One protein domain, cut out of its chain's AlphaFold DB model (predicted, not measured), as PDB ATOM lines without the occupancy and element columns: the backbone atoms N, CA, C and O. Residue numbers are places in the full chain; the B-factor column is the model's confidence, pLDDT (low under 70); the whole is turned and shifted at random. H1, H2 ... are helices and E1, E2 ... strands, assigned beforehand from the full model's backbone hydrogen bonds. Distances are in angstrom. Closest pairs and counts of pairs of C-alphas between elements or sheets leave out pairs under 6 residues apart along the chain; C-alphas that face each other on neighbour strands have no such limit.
ATOM      1  N   GLU A  10       9.477  14.201  45.852       98.62
ATOM      2  CA  GLU A  10      10.527  13.913  44.871       98.62
ATOM      3  C   GLU A  10      10.060  13.879  43.403       98.62
ATOM      4  O   GLU A  10      10.736  14.513  42.588       98.62
ATOM      5  N   PRO A  11       8.923  13.250  43.027       98.38
ATOM      6  CA  PRO A  11       8.456  13.260  41.641       98.38
ATOM      7  C   PRO A  11       8.236  14.676  41.092       98.38
ATOM      8  O   PRO A  11       8.644  14.980  39.971       98.38
ATOM      9  N   TYR A  12       7.627  15.557  41.891       98.62
ATOM     10  CA  TYR A  12       7.317  16.926  41.481       98.62
ATOM     11  C   TYR A  12       8.559  17.818  41.490       98.62
ATOM     12  O   TYR A  12       8.790  18.557  40.533       98.62
ATOM     13  N   LEU A  13       9.410  17.703  42.515       98.62
ATOM     14  CA  LEU A  13      10.680  18.436  42.579       98.62
ATOM     15  C   LEU A  13      11.615  18.065  41.421       98.62
ATOM     16  O   LEU A  13      12.327  18.926  40.899       98.62
ATOM     17  N   LEU A  14      11.616  16.796  41.006       98.19
ATOM     18  CA  LEU A  14      12.366  16.351  39.836       98.19
ATOM     19  C   LEU A  14      11.810  16.973  38.550       98.19
ATOM     20  O   LEU A  14      12.595  17.448  37.731       98.19
ATOM     21  N   GLY A  15      10.483  17.023  38.396       97.69
ATOM     22  CA  GLY A  15       9.824  17.678  37.264       97.69
ATOM     23  C   GLY A  15      10.165  19.166  37.160       97.69
ATOM     24  O   GLY A  15      10.645  19.613  36.120       97.69
ATOM     25  N   ALA A  16      10.011  19.919  38.253       98.25
ATOM     26  CA  ALA A  16      10.349  21.345  38.299       98.25
ATOM     27  C   ALA A  16      11.829  21.597  37.969       98.25
ATOM     28  O   ALA A  16      12.153  22.453  37.144       98.25
ATOM     29  N   ARG A  17      12.736  20.782  38.528       98.12
ATOM     30  CA  ARG A  17      14.173  20.844  38.219       98.12
ATOM     31  C   ARG A  17      14.460  20.575  36.744       98.12
ATOM     32  O   ARG A  17      15.282  21.276  36.165       98.12
ATOM     33  N   ALA A  18      13.818  19.572  36.149       98.00
ATOM     34  CA  ALA A  18      14.011  19.228  34.742       98.00
ATOM     35  C   ALA A  18      13.539  20.350  33.801       98.00
ATOM     36  O   ALA A  18      14.147  20.561  32.755       98.00
ATOM     37  N   LEU A  19      12.496  21.084  34.196       96.31
ATOM     38  CA  LEU A  19      11.985  22.250  33.471       96.31
ATOM     39  C   LEU A  19      12.760  23.545  33.771       96.31
ATOM     40  O   LEU A  19      12.582  24.531  33.064       96.31
ATOM     41  N   GLY A  20      13.611  23.560  34.802       97.44
ATOM     42  CA  GLY A  20      14.319  24.762  35.244       97.44
ATOM     43  C   GLY A  20      13.406  25.819  35.876       97.44
ATOM     44  O   GLY A  20      13.724  27.004  35.817       97.44
ATOM     45  N   VAL A  21      12.276  25.406  36.459       97.00
ATOM     46  CA  VAL A  21      11.256  26.294  37.042       97.00
ATOM     47  C   VAL A  21      11.258  26.168  38.568       97.00
ATOM     48  O   VAL A  21      11.484  25.086  39.112       97.00
ATOM     49  N   ASP A  22      11.015  27.277  39.268       97.81
ATOM     50  CA  ASP A  22      10.817  27.280  40.722       97.81
ATOM     51  C   ASP A  22       9.535  26.501  41.079       97.81
ATOM     52  O   ASP A  22       8.481  26.808  40.516       97.81
ATOM     53  N   PRO A  23       9.565  25.530  42.013       98.50
ATOM     54  CA  PRO A  23       8.357  24.849  42.477       98.50
ATOM     55  C   PRO A  23       7.218  25.790  42.895       98.50
ATOM     56  O   PRO A  23       6.054  25.487  42.645       98.50
ATOM     57  N   ALA A  24       7.520  26.963  43.458       97.56
ATOM     58  CA  ALA A  24       6.502  27.945  43.833       97.56
ATOM     59  C   ALA A  24       5.752  28.540  42.622       97.56
ATOM     60  O   ALA A  24       4.643  29.058  42.783       97.56
ATOM     61  N   ALA A  25       6.338  28.455  41.424       96.50
ATOM     62  CA  ALA A  25       5.740  28.830  40.144       96.50
ATOM     63  C   ALA A  25       5.092  27.635  39.410       96.50
ATOM     64  O   ALA A  25       4.649  27.776  38.272       96.50
ATOM     65  N   CYS A  26       5.027  26.459  40.042       97.81
ATOM     66  CA  CYS A  26       4.352  25.283  39.507       97.81
ATOM     67  C   CYS A  26       2.954  25.098  40.113       97.81
ATOM     68  O   CYS A  26       2.675  25.469  41.258       97.81
ATOM     69  N   VAL A  27       2.095  24.438  39.336       97.94
ATOM     70  CA  VAL A  27       0.793  23.933  39.767       97.94
ATOM     71  C   VAL A  27       0.730  22.425  39.527       97.94
ATOM     72  O   VAL A  27       1.191  21.927  38.498       97.94
ATOM     73  N   VAL A  28       0.179  21.693  40.488       98.50
ATOM     74  CA  VAL A  28      -0.058  20.252  40.427       98.50
ATOM     75  C   VAL A  28      -1.549  20.011  40.261       98.50
ATOM     76  O   VAL A  28      -2.324  20.362  41.144       98.50
ATOM     77  N   PHE A  29      -1.926  19.365  39.161       98.38
ATOM     78  CA  PHE A  29      -3.250  18.773  38.985       98.38
ATOM     79  C   PHE A  29      -3.207  17.318  39.451       98.38
ATOM     80  O   PHE A  29      -2.345  16.558  39.003       98.38
ATOM     81  N   GLU A  30      -4.087  16.943  40.376       98.56
ATOM     82  CA  GLU A  30      -4.089  15.617  41.003       98.56
ATOM     83  C   GLU A  30      -5.494  15.166  41.407       98.56
ATOM     84  O   GLU A  30      -6.329  15.982  41.765       98.56
ATOM     85  N   ASP A  31      -5.744  13.866  41.385       98.44
ATOM     86  CA  ASP A  31      -7.017  13.218  41.704       98.44
ATOM     87  C   ASP A  31      -6.912  12.230  42.883       98.44
ATOM     88  O   ASP A  31      -7.880  11.532  43.210       98.44
ATOM     89  N   ALA A  32      -5.751  12.166  43.549       98.56
ATOM     90  CA  ALA A  32      -5.489  11.301  44.694       98.56
ATOM     91  C   ALA A  32      -4.862  12.047  45.897       98.56
ATOM     92  O   ALA A  32      -3.902  12.813  45.741       98.56
ATOM     93  N   PRO A  33      -5.270  11.730  47.146       98.50
ATOM     94  CA  PRO A  33      -4.729  12.375  48.351       98.50
ATOM     95  C   PRO A  33      -3.205  12.270  48.504       98.50
ATOM     96  O   PRO A  33      -2.556  13.173  49.031       98.50
ATOM     97  N   ALA A  34      -2.600  11.162  48.060       98.50
ATOM     98  CA  ALA A  34      -1.149  10.994  48.122       98.50
ATOM     99  C   ALA A  34      -0.415  11.983  47.205       98.50
ATOM    100  O   ALA A  34       0.623  12.514  47.597       98.50
ATOM    101  N   GLY A  35      -0.952  12.249  46.014       98.69
ATOM    102  CA  GLY A  35      -0.368  13.197  45.074       98.69
ATOM    103  C   GLY A  35      -0.523  14.642  45.516       98.69
ATOM    104  O   GLY A  35       0.457  15.381  45.486       98.69
ATOM    105  N   LEU A  36      -1.692  15.017  46.039       98.75
ATOM    106  CA  LEU A  36      -1.912  16.347  46.619       98.75
ATOM    107  C   LEU A  36      -0.934  16.639  47.765       98.75
ATOM    108  O   LEU A  36      -0.288  17.688  47.786       98.75
ATOM    109  N   ARG A  37      -0.729  15.670  48.671       98.69
ATOM    110  CA  ARG A  37       0.284  15.785  49.735       98.69
ATOM    111  C   ARG A  37       1.696  15.960  49.179       98.69
ATOM    112  O   ARG A  37       2.434  16.799  49.688       98.69
ATOM    113  N   ALA A  38       2.061  15.211  48.139       98.81
ATOM    114  CA  ALA A  38       3.360  15.347  47.486       98.81
ATOM    115  C   ALA A  38       3.536  16.719  46.813       98.81
ATOM    116  O   ALA A  38       4.595  17.328  46.957       98.81
ATOM    117  N   GLY A  39       2.514  17.232  46.120       98.75
ATOM    118  CA  GLY A  39       2.548  18.550  45.478       98.75
ATOM    119  C   GLY A  39       2.712  19.681  46.493       98.75
ATOM    120  O   GLY A  39       3.606  20.517  46.358       98.75
ATOM    121  N   ARG A  40       1.936  19.639  47.582       98.56
ATOM    122  CA  ARG A  40       2.054  20.602  48.685       98.56
ATOM    123  C   ARG A  40       3.414  20.509  49.383       98.56
ATOM    124  O   ARG A  40       4.036  21.533  49.648       98.56
ATOM    125  N   ALA A  41       3.917  19.298  49.639       98.69
ATOM    126  CA  ALA A  41       5.249  19.091  50.215       98.69
ATOM    127  C   ALA A  41       6.384  19.574  49.292       98.69
ATOM    128  O   ALA A  41       7.468  19.901  49.775       98.69
ATOM    129  N   ALA A  42       6.142  19.646  47.979       98.75
ATOM    130  CA  ALA A  42       7.068  20.219  47.006       98.75
ATOM    131  C   ALA A  42       7.020  21.758  46.959       98.75
ATOM    132  O   ALA A  42       7.805  22.358  46.230       98.75
ATOM    133  N   GLY A  43       6.126  22.403  47.720       98.56
ATOM    134  CA  GLY A  43       5.941  23.857  47.714       98.56
ATOM    135  C   GLY A  43       5.154  24.380  46.509       98.56
ATOM    136  O   GLY A  43       5.243  25.567  46.201       98.56
ATOM    137  N   MET A  44       4.410  23.511  45.821       98.69
ATOM    138  CA  MET A  44       3.614  23.856  44.640       98.69
ATOM    139  C   MET A  44       2.160  24.149  45.014       98.69
ATOM    140  O   MET A  44       1.661  23.655  46.028       98.69
ATOM    141  N   ARG A  45       1.459  24.902  44.160       98.38
ATOM    142  CA  ARG A  45      -0.006  25.035  44.234       98.38
ATOM    143  C   ARG A  45      -0.669  23.748  43.765       98.38
ATOM    144  O   ARG A  45      -0.151  23.076  42.877       98.38
ATOM    145  N   THR A  46      -1.812  23.411  44.338       98.69
ATOM    146  CA  THR A  46      -2.513  22.149  44.095       98.69
ATOM    147  C   THR A  46      -3.949  22.389  43.646       98.69
ATOM    148  O   THR A  46      -4.700  23.117  44.290       98.69
ATOM    149  N   VAL A  47      -4.329  21.751  42.543       98.44
ATOM    150  CA  VAL A  47      -5.700  21.694  42.039       98.44
ATOM    151  C   VAL A  47      -6.133  20.234  42.047       98.44
ATOM    152  O   VAL A  47      -5.546  19.396  41.359       98.44
ATOM    153  N   ALA A  48      -7.143  19.932  42.848       98.56
ATOM    154  CA  ALA A  48      -7.735  18.614  42.920       98.56
ATOM    155  C   ALA A  48      -8.785  18.418  41.822       98.56
ATOM    156  O   ALA A  48      -9.640  19.282  41.625       98.56
ATOM    157  N   LEU A  49      -8.739  17.266  41.157       98.50
ATOM    158  CA  LEU A  49      -9.748  16.794  40.214       98.50
ATOM    159  C   LEU A  49     -10.581  15.712  40.910       98.50
ATOM    160  O   LEU A  49     -10.052  14.659  41.274       98.50
ATOM    161  N   ALA A  50     -11.878  15.944  41.101       98.00
ATOM    162  CA  ALA A  50     -12.789  15.003  41.758       98.00
ATOM    163  C   ALA A  50     -13.216  13.831  40.844       98.00
ATOM    164  O   ALA A  50     -14.357  13.370  40.889       98.00
ATOM    165  N   THR A  51     -12.294  13.341  40.009       98.06
ATOM    166  CA  THR A  51     -12.525  12.296  39.002       98.06
ATOM    167  C   THR A  51     -12.346  10.881  39.550       98.06
ATOM    168  O   THR A  51     -13.045   9.967  39.116       98.06
ATOM    169  N   THR A  52     -11.414  10.687  40.491       98.12
ATOM    170  CA  THR A  52     -11.100   9.367  41.081       98.12
ATOM    171  C   THR A  52     -11.573   9.251  42.527       98.12
ATOM    172  O   THR A  52     -12.120   8.218  42.909       98.12
ATOM    173  N   HIS A  53     -11.390  10.305  43.325       98.00
ATOM    174  CA  HIS A  53     -11.904  10.394  44.694       98.00
ATOM    175  C   HIS A  53     -12.970  11.493  44.776       98.00
ATOM    176  O   HIS A  53     -12.877  12.489  44.053       98.00
ATOM    177  N   PRO A  54     -13.975  11.356  45.657       97.38
ATOM    178  CA  PRO A  54     -14.958  12.409  45.864       97.38
ATOM    179  C   PRO A  54     -14.297  13.666  46.441       97.38
ATOM    180  O   PRO A  54     -13.351  13.581  47.223       97.38
ATOM    181  N   ALA A  55     -14.852  14.841  46.128       97.31
ATOM    182  CA  ALA A  55     -14.308  16.136  46.549       97.31
ATOM    183  C   ALA A  55     -14.034  16.238  48.066       97.31
ATOM    184  O   ALA A  55     -13.058  16.857  48.471       97.31
ATOM    185  N   GLY A  56     -14.850  15.592  48.907       97.31
ATOM    186  CA  GLY A  56     -14.671  15.594  50.366       97.31
ATOM    187  C   GLY A  56     -13.432  14.842  50.878       97.31
ATOM    188  O   GLY A  56     -13.076  14.997  52.043       97.31
ATOM    189  N   GLU A  57     -12.778  14.040  50.037       97.31
ATOM    190  CA  GLU A  57     -11.538  13.319  50.364       97.31
ATOM    191  C   GLU A  57     -10.276  14.044  49.865       97.31
ATOM    192  O   GLU A  57      -9.156  13.612  50.152       97.31
ATOM    193  N   LEU A  58     -10.442  15.141  49.123       98.44
ATOM    194  CA  LEU A  58      -9.363  15.874  48.472       98.44
ATOM    195  C   LEU A  58      -9.073  17.178  49.227       98.44
ATOM    196  O   LEU A  58      -9.944  18.022  49.406       98.44
ATOM    197  N   ASP A  59      -7.823  17.343  49.657       97.88
ATOM    198  CA  ASP A  59      -7.327  18.548  50.328       97.88
ATOM    199  C   ASP A  59      -6.313  19.254  49.415       97.88
ATOM    200  O   ASP A  59      -5.179  18.790  49.254       97.88
ATOM    201  N   ALA A  60      -6.749  20.353  48.798       98.38
ATOM    202  CA  ALA A  60      -6.012  21.128  47.802       98.38
ATOM    203  C   ALA A  60      -6.359  22.623  47.893       98.38
ATOM    204  O   ALA A  60      -7.308  23.005  48.576       98.38
ATOM    205  N   ASP A  61      -5.602  23.471  47.193       98.06
ATOM    206  CA  ASP A  61      -5.874  24.917  47.135       98.06
ATOM    207  C   ASP A  61      -7.154  25.235  46.340       98.06
ATOM    208  O   ASP A  61      -7.830  26.226  46.609       98.06
ATOM    209  N   LEU A  62      -7.496  24.375  45.377       97.25
ATOM    210  CA  LEU A  62      -8.731  24.411  44.596       97.25
ATOM    211  C   LEU A  62      -9.206  22.977  44.336       97.25
ATOM    212  O   LEU A  62      -8.386  22.107  44.058       97.25
ATOM    213  N   VAL A  63     -10.518  22.739  44.369       97.69
ATOM    214  CA  VAL A  63     -11.131  21.462  43.973       97.69
ATOM    215  C   VAL A  63     -12.117  21.729  42.841       97.69
ATOM    216  O   VAL A  63     -12.998  22.573  42.988       97.69
ATOM    217  N   VAL A  64     -11.970  21.014  41.728       97.38
ATOM    218  CA  VAL A  64     -12.878  21.059  40.573       97.38
ATOM    219  C   VAL A  64     -13.367  19.652  40.236       97.38
ATOM    220  O   VAL A  64     -12.744  18.664  40.629       97.38
ATOM    221  N   GLU A  65     -14.486  19.549  39.519       96.56
ATOM    222  CA  GLU A  65     -15.024  18.256  39.078       96.56
ATOM    223  C   GLU A  65     -14.020  17.532  38.170       96.56
ATOM    224  O   GLU A  65     -13.592  16.419  38.469       96.56
ATOM    225  N   ASP A  66     -13.571  18.212  37.117       96.94
ATOM    226  CA  ASP A  66     -12.557  17.737  36.187       96.94
ATOM    227  C   ASP A  66     -11.886  18.916  35.447       96.94
ATOM    228  O   ASP A  66     -12.084  20.087  35.777       96.94
ATOM    229  N   LEU A  67     -11.056  18.616  34.442       97.12
ATOM    230  CA  LEU A  67     -10.339  19.635  33.667       97.12
ATOM    231  C   LEU A  67     -11.247  20.507  32.780       97.12
ATOM    232  O   LEU A  67     -10.787  21.549  32.319       97.12
ATOM    233  N   SER A  68     -12.503  20.125  32.524       96.31
ATOM    234  CA  SER A  68     -13.440  20.931  31.726       96.31
ATOM    235  C   SER A  68     -13.866  22.220  32.433       96.31
ATOM    236  O   SER A  68     -14.230  23.188  31.767       96.31
ATOM    237  N   ALA A  69     -13.731  22.274  33.761       95.88
ATOM    238  CA  ALA A  69     -13.950  23.479  34.560       95.88
ATOM    239  C   ALA A  69     -12.852  24.547  34.375       95.88
ATOM    240  O   ALA A  69     -12.950  25.640  34.932       95.88
ATOM    241  N   LEU A  70     -11.791  24.243  33.618       96.12
ATOM    242  CA  LEU A  70     -10.600  25.073  33.499       96.12
ATOM    243  C   LEU A  70     -10.355  25.537  32.064       96.12
ATOM    244  O   LEU A  70     -10.651  24.853  31.086       96.12
ATOM    245  N   SER A  71      -9.710  26.690  31.942       95.62
ATOM    246  CA  SER A  71      -9.024  27.110  30.722       95.62
ATOM    247  C   SER A  71      -7.566  27.436  31.021       95.62
ATOM    248  O   SER A  71      -7.220  27.820  32.138       95.62
ATOM    249  N   ALA A  72      -6.714  27.266  30.012       95.81
ATOM    250  CA  ALA A  72      -5.307  27.627  30.079       95.81
ATOM    251  C   ALA A  72      -4.937  28.484  28.869       95.81
ATOM    252  O   ALA A  72      -5.205  28.105  27.725       95.81
ATOM    253  N   LEU A  73      -4.294  29.619  29.123       96.94
ATOM    254  CA  LEU A  73      -3.767  30.512  28.098       96.94
ATOM    255  C   LEU A  73      -2.252  30.622  28.255       96.94
ATOM    256  O   LEU A  73      -1.748  30.983  29.317       96.94
ATOM    257  N   VAL A  74      -1.518  30.326  27.183       96.75
ATOM    258  CA  VAL A  74      -0.071  30.557  27.132       96.75
ATOM    259  C   VAL A  74       0.177  32.018  26.774       96.75
ATOM    260  O   VAL A  74      -0.339  32.518  25.776       96.75
ATOM    261  N   THR A  75       0.986  32.685  27.584       96.19
ATOM    262  CA  THR A  75       1.396  34.082  27.432       96.19
ATOM    263  C   THR A  75       2.921  34.177  27.455       96.19
ATOM    264  O   THR A  75       3.606  33.235  27.860       96.19
ATOM    265  N   ASP A  76       3.466  35.343  27.108       94.56
ATOM    266  CA  ASP A  76       4.906  35.606  27.240       94.56
ATOM    267  C   ASP A  76       5.394  35.554  28.703       94.56
ATOM    268  O   ASP A  76       6.584  35.384  28.957       94.56
ATOM    269  N   ALA A  77       4.481  35.689  29.673       91.62
ATOM    270  CA  ALA A  77       4.774  35.654  31.104       91.62
ATOM    271  C   ALA A  77       4.606  34.257  31.738       91.62
ATOM    272  O   ALA A  77       4.941  34.081  32.908       91.62
ATOM    273  N   GLY A  78       4.092  33.270  30.994       91.62
ATOM    274  CA  GLY A  78       3.814  31.923  31.498       91.62
ATOM    275  C   GLY A  78       2.429  31.413  31.104       91.62
ATOM    276  O   GLY A  78       1.885  31.794  30.070       91.62
ATOM    277  N   ILE A  79       1.857  30.533  31.927       94.88
ATOM    278  CA  ILE A  79       0.527  29.954  31.706       94.88
ATOM    279  C   ILE A  79      -0.448  30.582  32.699       94.88
ATOM    280  O   ILE A  79      -0.267  30.456  33.909       94.88
ATOM    281  N   GLU A  80      -1.484  31.237  32.186       95.19
ATOM    282  CA  GLU A  80      -2.631  31.678  32.976       95.19
ATOM    283  C   GLU A  80      -3.660  30.548  33.027       95.19
ATOM    284  O   GLU A  80      -3.997  29.973  31.991       95.19
ATOM    285  N   ILE A  81      -4.133  30.215  34.228       95.19
ATOM    286  CA  ILE A  81      -5.144  29.178  34.458       95.19
ATOM    287  C   ILE A  81      -6.347  29.839  35.114       95.19
ATOM    288  O   ILE A  81      -6.213  30.438  36.182       95.19
ATOM    289  N   SER A  82      -7.510  29.675  34.493       95.12
ATOM    290  CA  SER A  82      -8.771  30.265  34.942       95.12
ATOM    291  C   SER A  82      -9.825  29.183  35.130       95.12
ATOM    292  O   SER A  82      -9.882  28.230  34.351       95.12
ATOM    293  N   VAL A  83     -10.655  29.347  36.157       93.38
ATOM    294  CA  VAL A  83     -11.795  28.478  36.476       93.38
ATOM    295  C   VAL A  83     -13.066  29.218  36.080       93.38
ATOM    296  O   VAL A  83     -13.162  30.423  36.319       93.38
ATOM    297  N   TRP A  84     -14.016  28.520  35.471       83.56
ATOM    298  CA  TRP A  84     -15.341  29.070  35.186       83.56
ATOM    299  C   TRP A  84     -16.311  28.673  36.308       83.56
ATOM    300  O   TRP A  84     -16.233  27.544  36.791       83.56
TER     301      TRP A  84
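AT A GLANCE: This is residues 10 to 84 of the 85 residues of the protein "HAD-IA family hydrolase" of Streptomyces sp. SID6013 (UniProt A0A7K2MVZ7). A small parallel sheet, E1, E2 and E3, has the helix H2 over one face, and the hairpin of E4 and E5 lies beyond the other face, apart from the sheet; H1 sits off one end of H2. The printed part has 75 residues, with two named helices and five named strands in the order H1, E1, H2, E2, E3, E4, E5. The class is mixed, helices and strands; the sheet runs E1, E2, E3, and E4 and E5 are antiparallel. The whole is compact, with a radius of gyration of the C-alphas of 12.5 A, and flat, spanning 33 by 29 by 15 A.

IN THESE COORDINATES: H1, residues 10 to 19, begins at C-alpha 10 (10.527, 13.913, 44.871) and is 14.2 A long. E1 is residues 27 to 30, 9.7 A; H2 residues 33 to 41, 12.2 A; E2 residues 45 to 49, 13.4 A; E3 residues 62 to 64, 6.7 A. E4, residues 70 to 75, is 16.2 A, and E5, residues 78 to 83, is 16.7 A, ending at C-alpha 83 (-11.795, 28.478, 36.476).

HOW THE PARTS SIT: E1 and E2 are parallel at 27 degrees, with N 28 and O 45 2.8 A apart. E2 and E3 are parallel at 21 degrees, with N 48 and O 62 at 2.8 A. H2 is on the sheet at a height of 8.5 A, over E1 and E2 and along the strands; the C-alphas of Leu 36 and Thr 46, the closest of H2 and E2, are 6.4 A apart. E1, H2 and E2 form a strand-helix-strand unit, two parallel neighbour strands with a helix between, its crossover right-handed. H1, not on the sheet, only just touches H2, only at their ends, with 3 pairs of C-alphas within 8 A, the closest Tyr 12 and Gly 39 at 6.4 A. In the hairpin E4 and E5, N 73 and O 80 are 2.9 A apart. E3 and E4 are only just apart, closest 8.4 A. In H1 and H2 every O i to N i+4 pair is within hydrogen-bond range.

THE WHOLE: The C-alphas farthest apart, Gly 56 and Asp 76, are 36.3 A apart. The link from E2 to E3, residues 50 to 61, is long. The printed part has no cut, and no printed residue is under 70 in pLDDT.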